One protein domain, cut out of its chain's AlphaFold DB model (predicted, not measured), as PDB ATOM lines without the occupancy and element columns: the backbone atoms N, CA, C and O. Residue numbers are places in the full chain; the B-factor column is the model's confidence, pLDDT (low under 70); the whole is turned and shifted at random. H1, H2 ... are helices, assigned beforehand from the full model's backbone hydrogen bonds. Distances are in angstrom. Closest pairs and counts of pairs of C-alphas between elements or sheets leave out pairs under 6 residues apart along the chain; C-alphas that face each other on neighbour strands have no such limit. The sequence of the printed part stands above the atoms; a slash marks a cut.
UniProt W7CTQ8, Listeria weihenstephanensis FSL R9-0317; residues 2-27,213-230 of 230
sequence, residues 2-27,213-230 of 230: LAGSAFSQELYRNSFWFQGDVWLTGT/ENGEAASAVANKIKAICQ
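This is residues 2 to 27 and 213 to 230 of the 230 residues of a protein of Listeria weihenstephanensis FSL R9-0317 (UniProt W7CTQ8). Two short helices, H1 and H2, stand well separated at the two sides of a flat piece, with the backbone of residues 2 to 3 and 22 to 27 running between them. Residues 16 to 22 loop back from the end of H1 into this middle strip, and the end of H2, with residues 229 and 230, sticks out as part of the free stretch 225 to 230. The printed part has 44 residues with two named helices, H1 then H2, and no named strand; its class is all helix. It is only just compact, close to loose, with a radius of gyration of the C-alphas of 11.1 A, and it spans 29 by 25 by 10 A.

The printed part begins at Leu 2, C-alpha at (-29.284, 9.091, 111.631). H1 is residues 6 to 15, 14.2 A from first to last C-alpha, beginning with C-alpha 6 at (-22.059, 4.273, 105.417). H2 is residues 217 to 228, 16.8 A long, ending with C-alpha 228 at (-30.726, 5.782, 126.410).

H1 and H2 are apart, with no C-alpha of the one within 8 A of the other. Residues 2 to 3 pair with residues 23 to 24, parallel, in stretches too short to be named strands. In H1 and H2 every O i to N i+4 pair is within hydrogen-bond range. Residues 14 to 20 stand free, and so do residues 225 to 230, of which 225 to 228 belong to H2.

The C-alphas of Ser 15 and Gln 230, the two farthest apart, are 30.7 A apart. Residues 28 to 212 are not printed, and C-alphas 27 and 213 are 6.8 A apart across the cut. The link from H1 to H2 is the link across the cut. Residues 16 to 27 form a long stretch with no named element. The mean pLDDT of the printed part is 93.9, and no printed residue is under 70.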
ATOM      1  N   LEU A   2     -28.947  10.356 112.301       95.38
ATOM      2  CA  LEU A   2     -29.284   9.091 111.631       95.38
ATOM      3  C   LEU A   2     -28.680   9.081 110.229       95.38
ATOM      4  O   LEU A   2     -28.677  10.125 109.587       95.38
ATOM      5  N   ALA A   3     -28.203   7.934 109.758       96.31
ATOM      6  CA  ALA A   3     -27.666   7.758 108.414       96.31
ATOM      7  C   ALA A   3     -28.268   6.519 107.738       96.31
ATOM      8  O   ALA A   3     -28.353   5.450 108.348       96.31
ATOM      9  N   GLY A   4     -28.639   6.682 106.465       96.44
ATOM     10  CA  GLY A   4     -29.163   5.613 105.607       96.44
ATOM     11  C   GLY A   4     -28.094   4.820 104.852       96.44
ATOM     12  O   GLY A   4     -28.400   3.823 104.203       96.44
ATOM     13  N   SER A   5     -26.831   5.237 104.934       97.19
ATOM     14  CA  SER A   5     -25.706   4.572 104.276       97.19
ATOM     15  C   SER A   5     -24.390   4.874 104.993       97.19
ATOM     16  O   SER A   5     -24.283   5.894 105.685       97.19
ATOM     17  N   ALA A   6     -23.380   4.011 104.834       96.56
ATOM     18  CA  ALA A   6     -22.059   4.273 105.417       96.56
ATOM     19  C   ALA A   6     -21.434   5.545 104.826       96.56
ATOM     20  O   ALA A   6     -20.823   6.322 105.556       96.56
ATOM     21  N   PHE A   7     -21.672   5.793 103.534       95.12
ATOM     22  CA  PHE A   7     -21.303   7.042 102.875       95.12
ATOM     23  C   PHE A   7     -21.874   8.269 103.603       95.12
ATOM     24  O   PHE A   7     -21.137   9.170 103.995       95.12
ATOM     25  N   SER A   8     -23.188   8.280 103.854       94.00
ATOM     26  CA  SER A   8     -23.841   9.393 104.558       94.00
ATOM     27  C   SER A   8     -23.339   9.512 105.998       94.00
ATOM     28  O   SER A   8     -23.171  10.615 106.507       94.00
ATOM     29  N   GLN A   9     -23.062   8.385 106.660       95.31
ATOM     30  CA  GLN A   9     -22.522   8.373 108.017       95.31
ATOM     31  C   GLN A   9     -21.158   9.072 108.095       95.31
ATOM     32  O   GLN A   9     -20.942   9.896 108.986       95.31
ATOM     33  N   GLU A  10     -20.248   8.746 107.178       93.50
ATOM     34  CA  GLU A  10     -18.932   9.381 107.080       93.50
ATOM     35  C   GLU A  10     -19.059  10.864 106.733       93.50
ATOM     36  O   GLU A  10     -18.470  11.718 107.402       93.50
ATOM     37  N   LEU A  11     -19.920  11.185 105.768       92.25
ATOM     38  CA  LEU A  11     -20.187  12.561 105.389       92.25
ATOM     39  C   LEU A  11     -20.676  13.400 106.577       92.25
ATOM     40  O   LEU A  11     -20.207  14.524 106.782       92.25
ATOM     41  N   TYR A  12     -21.591  12.856 107.383       93.12
ATOM     42  CA  TYR A  12     -22.153  13.566 108.528       93.12
ATOM     43  C   TYR A  12     -21.122  13.843 109.620       93.12
ATOM     44  O   TYR A  12     -21.138  14.927 110.206       93.12
ATOM     45  N   ARG A  13     -20.193  12.906 109.845       90.38
ATOM     46  CA  ARG A  13     -19.066  13.093 110.772       90.38
ATOM     47  C   ARG A  13     -18.145  14.232 110.336       90.38
ATOM     48  O   ARG A  13     -17.654  14.968 111.184       90.38
ATOM     49  N   ASN A  14     -17.961  14.400 109.028       88.38
ATOM     50  CA  ASN A  14     -16.997  15.351 108.477       88.38
ATOM     51  C   ASN A  14     -17.593  16.736 108.160       88.38
ATOM     52  O   ASN A  14     -16.841  17.699 108.054       88.38
ATOM     53  N   SER A  15     -18.922  16.860 108.030       87.31
ATOM     54  CA  SER A  15     -19.551  18.074 107.467       87.31
ATOM     55  C   SER A  15     -20.391  18.904 108.442       87.31
ATOM     56  O   SER A  15     -20.644  20.073 108.169       87.31
ATOM     57  N   PHE A  16     -20.852  18.341 109.566       85.94
ATOM     58  CA  PHE A  16     -21.847  18.999 110.436       85.94
ATOM     59  C   PHE A  16     -21.313  19.445 111.806       85.94
ATOM     60  O   PHE A  16     -22.105  19.791 112.680       85.94
ATOM     61  N   TRP A  17     -19.989  19.407 112.024       87.00
ATOM     62  CA  TRP A  17     -19.333  19.698 113.317       87.00
ATOM     63  C   TRP A  17     -19.942  18.963 114.526       87.00
ATOM     64  O   TRP A  17     -19.761  19.356 115.679       87.00
ATOM     65  N   PHE A  18     -20.657  17.873 114.275       89.25
ATOM     66  CA  PHE A  18     -21.370  17.127 115.290       89.25
ATOM     67  C   PHE A  18     -20.452  16.089 115.923       89.25
ATOM     68  O   PHE A  18     -19.905  15.234 115.236       89.25
ATOM     69  N   GLN A  19     -20.321  16.162 117.245       88.25
ATOM     70  CA  GLN A  19     -19.424  15.302 118.025       88.25
ATOM     71  C   GLN A  19     -20.116  14.050 118.590       88.25
ATOM     72  O   GLN A  19     -19.479  13.246 119.260       88.25
ATOM     73  N   GLY A  20     -21.426  13.903 118.376       90.56
ATOM     74  CA  GLY A  20     -22.179  12.745 118.851       90.56
ATOM     75  C   GLY A  20     -22.192  11.586 117.855       90.56
ATOM     76  O   GLY A  20     -21.682  11.671 116.736       90.56
ATOM     77  N   ASP A  21     -22.884  10.514 118.234       91.75
ATOM     78  CA  ASP A  21     -23.008   9.342 117.376       91.75
ATOM     79  C   ASP A  21     -23.872   9.598 116.135       91.75
ATOM     80  O   ASP A  21     -24.995  10.127 116.185       91.75
ATOM     81  N   VAL A  22     -23.363   9.133 114.999       95.00
ATOM     82  CA  VAL A  22     -24.133   8.991 113.766       95.00
ATOM     83  C   VAL A  22     -24.557   7.533 113.645       95.00
ATOM     84  O   VAL A  22     -23.735   6.656 113.378       95.00
ATOM     85  N   TRP A  23     -25.834   7.258 113.887       95.19
ATOM     86  CA  TRP A  23     -26.381   5.908 113.878       95.19
ATOM     87  C   TRP A  23     -26.679   5.460 112.454       95.19
ATOM     88  O   TRP A  23     -27.460   6.091 111.747       95.19
ATOM     89  N   LEU A  24     -26.061   4.353 112.053       96.19
ATOM     90  CA  LEU A  24     -26.348   3.679 110.793       96.19
ATOM     91  C   LEU A  24     -27.562   2.764 110.999       96.19
ATOM     92  O   LEU A  24     -27.411   1.600 111.355       96.19
ATOM     93  N   THR A  25     -28.756   3.342 110.905       95.94
ATOM     94  CA  THR A  25     -30.037   2.669 111.198       95.94
ATOM     95  C   THR A  25     -30.980   2.635 110.006       95.94
ATOM     96  O   THR A  25     -32.079   2.117 110.149       95.94
ATOM     97  N   GLY A  26     -30.612   3.251 108.881       96.56
ATOM     98  CA  GLY A  26     -31.603   3.705 107.915       96.56
ATOM     99  C   GLY A  26     -32.208   5.052 108.324       96.56
ATOM    100  O   GLY A  26     -31.867   5.642 109.361       96.56
ATOM    101  N   THR A  27     -33.134   5.532 107.508       97.06
ATOM    102  CA  THR A  27     -33.915   6.743 107.714       97.06
ATOM    103  C   THR A  27     -35.402   6.381 107.813       97.06
ATOM    104  O   THR A  27     -35.972   5.866 106.857       97.06
ATOM    105  N   GLU A 213     -31.080   0.914 104.338       97.44
ATOM    106  CA  GLU A 213     -32.541   0.946 104.506       97.44
ATOM    107  C   GLU A 213     -33.114  -0.456 104.302       97.44
ATOM    108  O   GLU A 213     -32.800  -1.124 103.315       97.44
ATOM    109  N   ASN A 214     -33.971  -0.871 105.227       96.12
ATOM    110  CA  ASN A 214     -34.546  -2.212 105.261       96.12
ATOM    111  C   ASN A 214     -36.025  -2.241 105.684       96.12
ATOM    112  O   ASN A 214     -36.577  -3.325 105.848       96.12
ATOM    113  N   GLY A 215     -36.663  -1.084 105.888       96.94
ATOM    114  CA  GLY A 215     -38.045  -1.016 106.370       96.94
ATOM    115  C   GLY A 215     -38.205  -0.938 107.888       96.94
ATOM    116  O   GLY A 215     -39.338  -0.901 108.365       96.94
ATOM    117  N   GLU A 216     -37.109  -0.937 108.650       97.56
ATOM    118  CA  GLU A 216     -37.131  -1.047 110.113       97.56
ATOM    119  C   GLU A 216     -36.460   0.135 110.833       97.56
ATOM    120  O   GLU A 216     -36.263   0.089 112.054       97.56
ATOM    121  N   ALA A 217     -36.117   1.209 110.117       97.88
ATOM    122  CA  ALA A 217     -35.351   2.321 110.666       97.88
ATOM    123  C   ALA A 217     -36.085   3.017 111.820       97.88
ATOM    124  O   ALA A 217     -35.473   3.328 112.846       97.88
ATOM    125  N   ALA A 218     -37.401   3.218 111.711       97.88
ATOM    126  CA  ALA A 218     -38.224   3.801 112.771       97.88
ATOM    127  C   ALA A 218     -38.162   2.971 114.063       97.88
ATOM    128  O   ALA A 218     -37.957   3.518 115.149       97.88
ATOM    129  N   SER A 219     -38.280   1.646 113.941       97.62
ATOM    130  CA  SER A 219     -38.197   0.714 115.073       97.62
ATOM    131  C   SER A 219     -36.796   0.713 115.691       97.62
ATOM    132  O   SER A 219     -36.645   0.852 116.908       97.62
ATOM    133  N   ALA A 220     -35.752   0.646 114.860       97.12
ATOM    134  CA  ALA A 220     -34.360   0.680 115.303       97.12
ATOM    135  C   ALA A 220     -34.034   1.963 116.087       97.12
ATOM    136  O   ALA A 220     -33.400   1.911 117.147       97.12
ATOM    137  N   VAL A 221     -34.509   3.114 115.603       97.12
ATOM    138  CA  VAL A 221     -34.333   4.409 116.268       97.12
ATOM    139  C   VAL A 221     -35.115   4.476 117.577       97.12
ATOM    140  O   VAL A 221     -34.546   4.868 118.596       97.12
ATOM    141  N   ALA A 222     -36.381   4.049 117.592       97.44
ATOM    142  CA  ALA A 222     -37.197   4.038 118.806       97.44
ATOM    143  C   ALA A 222     -36.574   3.165 119.910       97.44
ATOM    144  O   ALA A 222     -36.494   3.586 121.067       97.44
ATOM    145  N   ASN A 223     -36.055   1.988 119.546       96.62
ATOM    146  CA  ASN A 223     -35.360   1.095 120.472       96.62
ATOM    147  C   ASN A 223     -34.087   1.734 121.044       96.62
ATOM    148  O   ASN A 223     -33.844   1.639 122.247       96.62
ATOM    149  N   LYS A 224     -33.301   2.436 120.215       94.62
ATOM    150  CA  LYS A 224     -32.118   3.181 120.676       94.62
ATOM    151  C   LYS A 224     -32.477   4.309 121.636       94.62
ATOM    152  O   LYS A 224     -31.834   4.435 122.672       94.62
ATOM    153  N   ILE A 225     -33.506   5.098 121.321       95.44
ATOM    154  CA  ILE A 225     -33.985   6.169 122.209       95.44
ATOM    155  C   ILE A 225     -34.393   5.574 123.561       95.44
ATOM    156  O   ILE A 225     -33.937   6.044 124.600       95.44
ATOM    157  N   LYS A 226     -35.182   4.492 123.552       96.19
ATOM    158  CA  LYS A 226     -35.620   3.814 124.776       96.19
ATOM    159  C   LYS A 226     -34.447   3.328 125.629       96.19
ATOM    160  O   LYS A 226     -34.495   3.501 126.839       96.19
ATOM    161  N   ALA A 227     -33.409   2.762 125.014       94.50
ATOM    162  CA  ALA A 227     -32.226   2.275 125.723       94.50
ATOM    163  C   ALA A 227     -31.391   3.392 126.374       94.50
ATOM    164  O   ALA A 227     -30.715   3.136 127.358       94.50
ATOM    165  N   ILE A 228     -31.427   4.617 125.837       92.81
ATOM    166  CA  ILE A 228     -30.726   5.782 126.410       92.81
ATOM    167  C   ILE A 228     -31.512   6.390 127.578       92.81
ATOM    168  O   ILE A 228     -30.931   6.989 128.477       92.81
ATOM    169  N   CYS A 229     -32.840   6.270 127.550       91.38
ATOM    170  CA  CYS A 229     -33.721   6.806 128.586       91.38
ATOM    171  C   CYS A 229     -33.899   5.877 129.803       91.38
ATOM    172  O   CYS A 229     -34.640   6.246 130.715       91.38
ATOM    173  N   GLN A 230     -33.293   4.688 129.792       78.06
ATOM    174  CA  GLN A 230     -33.305   3.709 130.885       78.06
ATOM    175  C   GLN A 230     -32.003   3.773 131.678       78.06
ATOM    176  O   GLN A 230     -32.091   3.638 132.918       78.06
TER     177      GLN A 230